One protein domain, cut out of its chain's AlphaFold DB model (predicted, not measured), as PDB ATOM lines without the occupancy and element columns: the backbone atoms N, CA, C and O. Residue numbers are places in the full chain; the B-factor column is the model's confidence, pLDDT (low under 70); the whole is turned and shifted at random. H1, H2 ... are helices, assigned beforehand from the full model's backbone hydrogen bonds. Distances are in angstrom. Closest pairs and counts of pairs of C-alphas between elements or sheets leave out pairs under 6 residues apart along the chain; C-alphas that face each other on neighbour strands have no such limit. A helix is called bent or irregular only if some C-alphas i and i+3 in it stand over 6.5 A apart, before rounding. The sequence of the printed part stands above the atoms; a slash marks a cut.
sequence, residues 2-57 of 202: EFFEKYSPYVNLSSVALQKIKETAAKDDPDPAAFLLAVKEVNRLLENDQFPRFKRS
ATOM      1  N   GLU A   2     -12.717  11.818 -36.896       84.88
ATOM      2  CA  GLU A   2     -12.302  10.835 -35.872       84.88
ATOM      3  C   GLU A   2     -12.983  10.990 -34.498       84.88
ATOM      4  O   GLU A   2     -13.393   9.996 -33.904       84.88
ATOM      5  N   PHE A   3     -13.168  12.224 -34.013       84.12
ATOM      6  CA  PHE A   3     -13.881  12.485 -32.758       84.12
ATOM      7  C   PHE A   3     -15.263  11.837 -32.698       84.12
ATOM      8  O   PHE A   3     -15.597  11.190 -31.710       84.12
ATOM      9  N   PHE A   4     -16.054  11.979 -33.757       85.19
ATOM     10  CA  PHE A   4     -17.427  11.485 -33.772       85.19
ATOM     11  C   PHE A   4     -17.489   9.963 -33.857       85.19
ATOM     12  O   PHE A   4     -18.341   9.360 -33.212       85.19
ATOM     13  N   GLU A   5     -16.562   9.349 -34.586       86.31
ATOM     14  CA  GLU A   5     -16.524   7.899 -34.784       86.31
ATOM     15  C   GLU A   5     -15.952   7.158 -33.570       86.31
ATOM     16  O   GLU A   5     -16.484   6.124 -33.173       86.31
ATOM     17  N   LYS A   6     -14.877   7.681 -32.965       88.94
ATOM     18  CA  LYS A   6     -14.136   6.965 -31.916       88.94
ATOM     19  C   LYS A   6     -14.436   7.437 -30.502       88.94
ATOM     20  O   LYS A   6     -14.427   6.620 -29.588       88.94
ATOM     21  N   TYR A   7     -14.657   8.735 -30.300       86.56
ATOM     22  CA  TYR A   7     -14.640   9.331 -28.960       86.56
ATOM     23  C   TYR A   7     -16.019   9.787 -28.486       86.56
ATOM     24  O   TYR A   7     -16.335   9.612 -27.313       86.56
ATOM     25  N   SER A   8     -16.871  10.304 -29.376       84.88
ATOM     26  CA  SER A   8     -18.182  10.850 -29.005       84.88
ATOM     27  C   SER A   8     -19.102   9.891 -28.231       84.88
ATOM     28  O   SER A   8     -19.764  10.376 -27.316       84.88
ATOM     29  N   PRO A   9     -19.102   8.557 -28.461       88.38
ATOM     30  CA  PRO A   9     -19.902   7.633 -27.650       88.38
ATOM     31  C   PRO A   9     -19.486   7.571 -26.172       88.38
ATOM     32  O   PRO A   9     -20.268   7.145 -25.327       88.38
ATOM     33  N   TYR A  10     -18.255   7.984 -25.858       87.38
ATOM     34  CA  TYR A  10     -17.673   7.931 -24.517       87.38
ATOM     35  C   TYR A  10     -17.640   9.297 -23.823       87.38
ATOM     36  O   TYR A  10     -17.251   9.382 -22.658       87.38
ATOM     37  N   VAL A  11     -18.041  10.370 -24.514       86.25
ATOM     38  CA  VAL A  11     -18.094  11.721 -23.948       86.25
ATOM     39  C   VAL A  11     -19.548  12.141 -23.821       86.25
ATOM     40  O   VAL A  11     -20.279  12.243 -24.801       86.25
ATOM     41  N   ASN A  12     -19.966  12.409 -22.592       88.00
ATOM     42  CA  ASN A  12     -21.346  12.760 -22.304       88.00
ATOM     43  C   ASN A  12     -21.574  14.255 -22.588       88.00
ATOM     44  O   ASN A  12     -21.369  15.107 -21.723       88.00
ATOM     45  N   LEU A  13     -21.929  14.556 -23.838       91.75
ATOM     46  CA  LEU A  13     -22.205  15.896 -24.359       91.75
ATOM     47  C   LEU A  13     -23.661  16.012 -24.796       91.75
ATOM     48  O   LEU A  13     -24.253  15.058 -25.304       91.75
ATOM     49  N   SER A  14     -24.225  17.209 -24.664       92.56
ATOM     50  CA  SER A  14     -25.546  17.497 -25.207       92.56
ATOM     51  C   SER A  14     -25.546  17.428 -26.736       92.56
ATOM     52  O   SER A  14     -24.550  17.723 -27.405       92.56
ATOM     53  N   SER A  15     -26.703  17.107 -27.319       92.44
ATOM     54  CA  SER A  15     -26.888  17.151 -28.776       92.44
ATOM     55  C   SER A  15     -26.562  18.534 -29.352       92.44
ATOM     56  O   SER A  15     -26.034  18.626 -30.455       92.44
ATOM     57  N   VAL A  16     -26.801  19.602 -28.579       93.38
ATOM     58  CA  VAL A  16     -26.477  20.989 -28.950       93.38
ATOM     59  C   VAL A  16     -24.965  21.196 -29.047       93.38
ATOM     60  O   VAL A  16     -24.483  21.771 -30.024       93.38
ATOM     61  N   ALA A  17     -24.201  20.717 -28.062       91.81
ATOM     62  CA  ALA A  17     -22.744  20.790 -28.091       91.81
ATOM     63  C   ALA A  17     -22.170  19.971 -29.258       91.81
ATOM     64  O   ALA A  17     -21.337  20.476 -30.010       91.81
ATOM     65  N   LEU A  18     -22.661  18.745 -29.466       92.06
ATOM     66  CA  LEU A  18     -22.228  17.881 -30.569       92.06
ATOM     67  C   LEU A  18     -22.526  18.488 -31.945       92.06
ATOM     68  O   LEU A  18     -21.678  18.425 -32.836       92.06
ATOM     69  N   GLN A  19     -23.698  19.103 -32.114       91.50
ATOM     70  CA  GLN A  19     -24.066  19.764 -33.361       91.50
ATOM     71  C   GLN A  19     -23.151  20.957 -33.658       91.50
ATOM     72  O   GLN A  19     -22.625  21.040 -34.765       91.50
ATOM     73  N   LYS A  20     -22.864  21.814 -32.665       90.69
ATOM     74  CA  LYS A  20     -21.925  22.939 -32.834       90.69
ATOM     75  C   LYS A  20     -20.530  22.483 -33.256       90.69
ATOM     76  O   LYS A  20     -19.938  23.079 -34.153       90.69
ATOM     77  N   ILE A  21     -20.017  21.412 -32.649       90.50
ATOM     78  CA  ILE A  21     -18.721  20.836 -33.038       90.50
ATOM     79  C   ILE A  21     -18.782  20.322 -34.481       90.50
ATOM     80  O   ILE A  21     -17.844  20.535 -35.245       90.50
ATOM     81  N   LYS A  22     -19.880  19.662 -34.875       90.00
ATOM     82  CA  LYS A  22     -20.045  19.094 -36.220       90.00
ATOM     83  C   LYS A  22     -20.124  20.181 -37.293       90.00
ATOM     84  O   LYS A  22     -19.505  20.033 -38.340       90.00
ATOM     85  N   GLU A  23     -20.842  21.264 -37.014       89.94
ATOM     86  CA  GLU A  23     -20.957  22.427 -37.899       89.94
ATOM     87  C   GLU A  23     -19.619  23.152 -38.061       89.94
ATOM     88  O   GLU A  23     -19.238  23.464 -39.185       89.94
ATOM     89  N   THR A  24     -18.876  23.385 -36.971       89.31
ATOM     90  CA  THR A  24     -17.539  24.000 -37.058       89.31
ATOM     91  C   THR A  24     -16.551  23.103 -37.798       89.31
ATOM     92  O   THR A  24     -15.786  23.594 -38.620       89.31
ATOM     93  N   ALA A  25     -16.583  21.788 -37.561       86.62
ATOM     94  CA  ALA A  25     -15.659  20.838 -38.180       86.62
ATOM     95  C   ALA A  25     -15.877  20.649 -39.693       86.62
ATOM     96  O   ALA A  25     -15.041  20.028 -40.344       86.62
ATOM     97  N   ALA A  26     -16.996  21.136 -40.236       87.81
ATOM     98  CA  ALA A  26     -17.301  21.116 -41.664       87.81
ATOM     99  C   ALA A  26     -16.866  22.400 -42.399       87.81
ATOM    100  O   ALA A  26     -17.074  22.495 -43.607       87.81
ATOM    101  N   LYS A  27     -16.311  23.394 -41.689       88.75
ATOM    102  CA  LYS A  27     -15.828  24.657 -42.269       88.75
ATOM    103  C   LYS A  27     -14.351  24.557 -42.647       88.75
ATOM    104  O   LYS A  27     -13.587  23.891 -41.953       88.75
ATOM    105  N   ASP A  28     -13.957  25.295 -43.684       89.62
ATOM    106  CA  ASP A  28     -12.554  25.415 -44.114       89.62
ATOM    107  C   ASP A  28     -11.671  26.113 -43.061       89.62
ATOM    108  O   ASP A  28     -10.483  25.822 -42.963       89.62
ATOM    109  N   ASP A  29     -12.268  26.993 -42.246       89.44
ATOM    110  CA  ASP A  29     -11.630  27.669 -41.111       89.44
ATOM    111  C   ASP A  29     -12.441  27.427 -39.816       89.44
ATOM    112  O   ASP A  29     -13.427  28.127 -39.540       89.44
ATOM    113  N   PRO A  30     -12.132  26.359 -39.059       86.94
ATOM    114  CA  PRO A  30     -12.886  25.981 -37.871       86.94
ATOM    115  C   PRO A  30     -12.561  26.885 -36.674       86.94
ATOM    116  O   PRO A  30     -11.444  26.884 -36.166       86.94
ATOM    117  N   ASP A  31     -13.574  27.576 -36.143       87.44
ATOM    118  CA  ASP A  31     -13.445  28.383 -34.923       87.44
ATOM    119  C   ASP A  31     -13.293  27.490 -33.667       87.44
ATOM    120  O   ASP A  31     -14.237  26.761 -33.317       87.44
ATOM    121  N   PRO A  32     -12.162  27.565 -32.933       85.62
ATOM    122  CA  PRO A  32     -11.955  26.813 -31.696       85.62
ATOM    123  C   PRO A  32     -12.967  27.148 -30.592       85.62
ATOM    124  O   PRO A  32     -13.241  26.308 -29.729       85.62
ATOM    125  N   ALA A  33     -13.571  28.342 -30.611       91.06
ATOM    126  CA  ALA A  33     -14.566  28.742 -29.619       91.06
ATOM    127  C   ALA A  33     -15.842  27.880 -29.676       91.06
ATOM    128  O   ALA A  33     -16.575  27.786 -28.685       91.06
ATOM    129  N   ALA A  34     -16.086  27.168 -30.782       87.56
ATOM    130  CA  ALA A  34     -17.200  26.228 -30.906       87.56
ATOM    131  C   ALA A  34     -17.146  25.078 -29.878       87.56
ATOM    132  O   ALA A  34     -18.188  24.523 -29.523       87.56
ATOM    133  N   PHE A  35     -15.961  24.757 -29.344       89.38
ATOM    134  CA  PHE A  35     -15.781  23.729 -28.313       89.38
ATOM    135  C   PHE A  35     -16.086  24.219 -26.893       89.38
ATOM    136  O   PHE A  35     -16.231  23.396 -25.991       89.38
ATOM    137  N   LEU A  36     -16.229  25.532 -26.664       93.00
ATOM    138  CA  LEU A  36     -16.392  26.090 -25.314       93.00
ATOM    139  C   LEU A  36     -17.616  25.531 -24.585       93.00
ATOM    140  O   LEU A  36     -17.554  25.276 -23.382       93.00
ATOM    141  N   LEU A  37     -18.720  25.304 -25.302       93.19
ATOM    142  CA  LEU A  37     -19.911  24.693 -24.712       93.19
ATOM    143  C   LEU A  37     -19.631  23.254 -24.262       93.19
ATOM    144  O   LEU A  37     -19.976  22.890 -23.143       93.19
ATOM    145  N   ALA A  38     -18.963  22.466 -25.104       91.75
ATOM    146  CA  ALA A  38     -18.627  21.082 -24.801       91.75
ATOM    147  C   ALA A  38     -17.661  20.975 -23.615       91.75
ATOM    148  O   ALA A  38     -17.888  20.188 -22.701       91.75
ATOM    149  N   VAL A  39     -16.631  21.827 -23.577       93.19
ATOM    150  CA  VAL A  39     -15.695  21.913 -22.445       93.19
ATOM    151  C   VAL A  39     -16.432  22.292 -21.163       93.19
ATOM    152  O   VAL A  39     -16.220  21.669 -20.125       93.19
ATOM    153  N   LYS A  40     -17.343  23.269 -21.223       95.38
ATOM    154  CA  LYS A  40     -18.153  23.672 -20.067       95.38
ATOM    155  C   LYS A  40     -19.028  22.528 -19.555       95.38
ATOM    156  O   LYS A  40     -19.125  22.336 -18.345       95.38
ATOM    157  N   GLU A  41     -19.665  21.778 -20.449       94.81
ATOM    158  CA  GLU A  41     -20.489  20.622 -20.083       94.81
ATOM    159  C   GLU A  41     -19.658  19.502 -19.450       94.81
ATOM    160  O   GLU A  41     -20.033  19.008 -18.385       94.81
ATOM    161  N   VAL A  42     -18.510  19.160 -20.046       93.38
ATOM    162  CA  VAL A  42     -17.576  18.159 -19.506       93.38
ATOM    163  C   VAL A  42     -17.059  18.581 -18.136       93.38
ATOM    164  O   VAL A  42     -17.130  17.788 -17.205       93.38
ATOM    165  N   ASN A  43     -16.617  19.828 -17.966       93.38
ATOM    166  CA  ASN A  43     -16.143  20.322 -16.670       93.38
ATOM    167  C   ASN A  43     -17.243  20.256 -15.611       93.38
ATOM    168  O   ASN A  43     -17.017  19.752 -14.513       93.38
ATOM    169  N   ARG A  44     -18.466  20.673 -15.958       94.56
ATOM    170  CA  ARG A  44     -19.608  20.586 -15.042       94.56
ATOM    171  C   ARG A  44     -19.895  19.138 -14.641       94.56
ATOM    172  O   ARG A  44     -20.219  18.898 -13.478       94.56
ATOM    173  N   LEU A  45     -19.806  18.198 -15.581       92.88
ATOM    174  CA  LEU A  45     -19.995  16.773 -15.320       92.88
ATOM    175  C   LEU A  45     -18.859  16.194 -14.472       92.88
ATOM    176  O   LEU A  45     -19.115  15.404 -13.572       92.88
ATOM    177  N   LEU A  46     -17.617  16.598 -14.713       92.81
ATOM    178  CA  LEU A  46     -16.483  16.176 -13.902       92.81
ATOM    179  C   LEU A  46     -16.644  16.665 -12.461       92.81
ATOM    180  O   LEU A  46     -16.629  15.852 -11.542       92.81
ATOM    181  N   GLU A  47     -16.856  17.964 -12.258       91.88
ATOM    182  CA  GLU A  47     -16.878  18.596 -10.931       91.88
ATOM    183  C   GLU A  47     -18.077  18.181 -10.080       91.88
ATOM    184  O   GLU A  47     -17.921  17.857  -8.903       91.88
ATOM    185  N   ASN A  48     -19.274  18.190 -10.666       92.25
ATOM    186  CA  ASN A  48     -20.502  17.930  -9.912       92.25
ATOM    187  C   ASN A  48     -20.846  16.442  -9.865       92.25
ATOM    188  O   ASN A  48     -21.547  16.009  -8.954       92.25
ATOM    189  N   ASP A  49     -20.399  15.717 -10.893       91.69
ATOM    190  CA  ASP A  49     -20.741  14.349 -11.259       91.69
ATOM    191  C   ASP A  49     -19.731  13.262 -10.853       91.69
ATOM    192  O   ASP A  49     -19.780  12.593  -9.813       91.69
ATOM    193  N   GLN A  50     -18.773  13.098 -11.766       91.81
ATOM    194  CA  GLN A  50     -17.824  11.995 -11.822       91.81
ATOM    195  C   GLN A  50     -16.761  12.093 -10.730       91.81
ATOM    196  O   GLN A  50     -16.403  11.070 -10.152       91.81
ATOM    197  N   PHE A  51     -16.282  13.293 -10.395       90.06
ATOM    198  CA  PHE A  51     -15.267  13.472  -9.360       90.06
ATOM    199  C   PHE A  51     -15.801  13.169  -7.950       90.06
ATOM    200  O   PHE A  51     -15.156  12.405  -7.228       90.06
ATOM    201  N   PRO A  52     -16.989  13.654  -7.529       87.06
ATOM    202  CA  PRO A  52     -17.600  13.218  -6.274       87.06
ATOM    203  C   PRO A  52     -17.821  11.705  -6.200       87.06
ATOM    204  O   PRO A  52     -17.559  11.112  -5.152       87.06
ATOM    205  N   ARG A  53     -18.250  11.065  -7.299       91.56
ATOM    206  CA  ARG A  53     -18.375   9.600  -7.371       91.56
ATOM    207  C   ARG A  53     -17.030   8.893  -7.261       91.56
ATOM    208  O   ARG A  53     -16.916   7.951  -6.484       91.56
ATOM    209  N   PHE A  54     -16.012   9.363  -7.975       91.12
ATOM    210  CA  PHE A  54     -14.653   8.833  -7.896       91.12
ATOM    211  C   PHE A  54     -14.124   8.898  -6.461       91.12
ATOM    212  O   PHE A  54     -13.651   7.886  -5.952       91.12
ATOM    213  N   LYS A  55     -14.316  10.022  -5.760       81.81
ATOM    214  CA  LYS A  55     -13.938  10.161  -4.343       81.81
ATOM    215  C   LYS A  55     -14.649   9.180  -3.402       81.81
ATOM    216  O   LYS A  55     -14.147   8.922  -2.315       81.81
ATOM    217  N   ARG A  56     -15.820   8.661  -3.786       82.88
ATOM    218  CA  ARG A  56     -16.568   7.635  -3.035       82.88
ATOM    219  C   ARG A  56     -16.280   6.210  -3.518       82.88
ATOM    220  O   ARG A  56     -16.782   5.269  -2.919       82.88
ATOM    221  N   SER A  57     -15.533   6.047  -4.609       89.25
ATOM    222  CA  SER A  57     -15.225   4.736  -5.179       89.25
ATOM    223  C   SER A  57     -14.187   3.994  -4.343       89.25
ATOM    224  O   SER A  57     -13.277   4.610  -3.784       89.25
TER     225      SER A  57
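What this domain is: This is residues 2 to 57 of the 202 residues of an uncharacterized protein of Brugia pahangi (UniProt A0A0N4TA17). The picture is a lopsided helical hairpin: the short helix H2 packs beside the first part of the long helix H3, which runs on well past it, and a short first helix, H1, lies off to the side, near H2 but touching neither. H3 and the link before it make the long axis. You have 56 printed residues with three named helices, in the order H1, H2, H3, and no named strand; the class is all helix. The whole is loose, with a radius of gyration of the C-alphas of 13.1 A, and spans 45 by 21 by 15 A.

How they stand to each other: Start at the first printed residue with H1, residues 2 to 10, and go on to H2, residues 15 to 24. These two are near each other, with 6 pairs of C-alphas within 10 A, and their closest C-alphas are 8.3 A apart. Go on to H3, residues 32 to 56, which touches H2 with residues 34 to 38 alone. Look there for the closest C-alphas of the two, those of Ala 17 and Ala 38, 5.3 A apart. H2 and H3 are a helical hairpin and run opposite ways at a tilt of 37 degrees, only just steep. H1 and H3 are apart. In H2 every O i to N i+4 pair is within hydrogen-bond range; H3 has 16 of 21, and H1 has 2 of 5, beside 2 of 6 pairs of O i to N i+3.

Where its parts are: Find C-alpha 2 at (-12.302, 10.835, -35.872); from there H1 runs to Tyr 10. H1 is irregular: its C-alphas 6 and 9 are 7.2 A apart. H2 begins at C-alpha 15, at (-26.888, 17.151, -28.776), and measures 14.2 A from first to last C-alpha. H3 is the longest helix, 34.8 A from C-alpha 32 to C-alpha 56, which you find at (-16.568, 7.635, -3.035). H3 is irregular, but only just: C-alphas 34 and 37 are 6.9 A apart. Near residue 46 you meet a kink of 32 degrees in H3.

The domain as a whole: The two C-alphas farthest apart are those of Asp 28, in the link before H3, and Arg 56, the last residue of H3, at 44.9 A. From C-alpha 2 to C-alpha 57 it is 31.4 A. The printed part has no cut. The link from H1 to H2, with 4 residues, is tight; the link from H2 to H3, with 7 residues, is short. The mean pLDDT of the printed part is 89.8, and no printed residue is under 70.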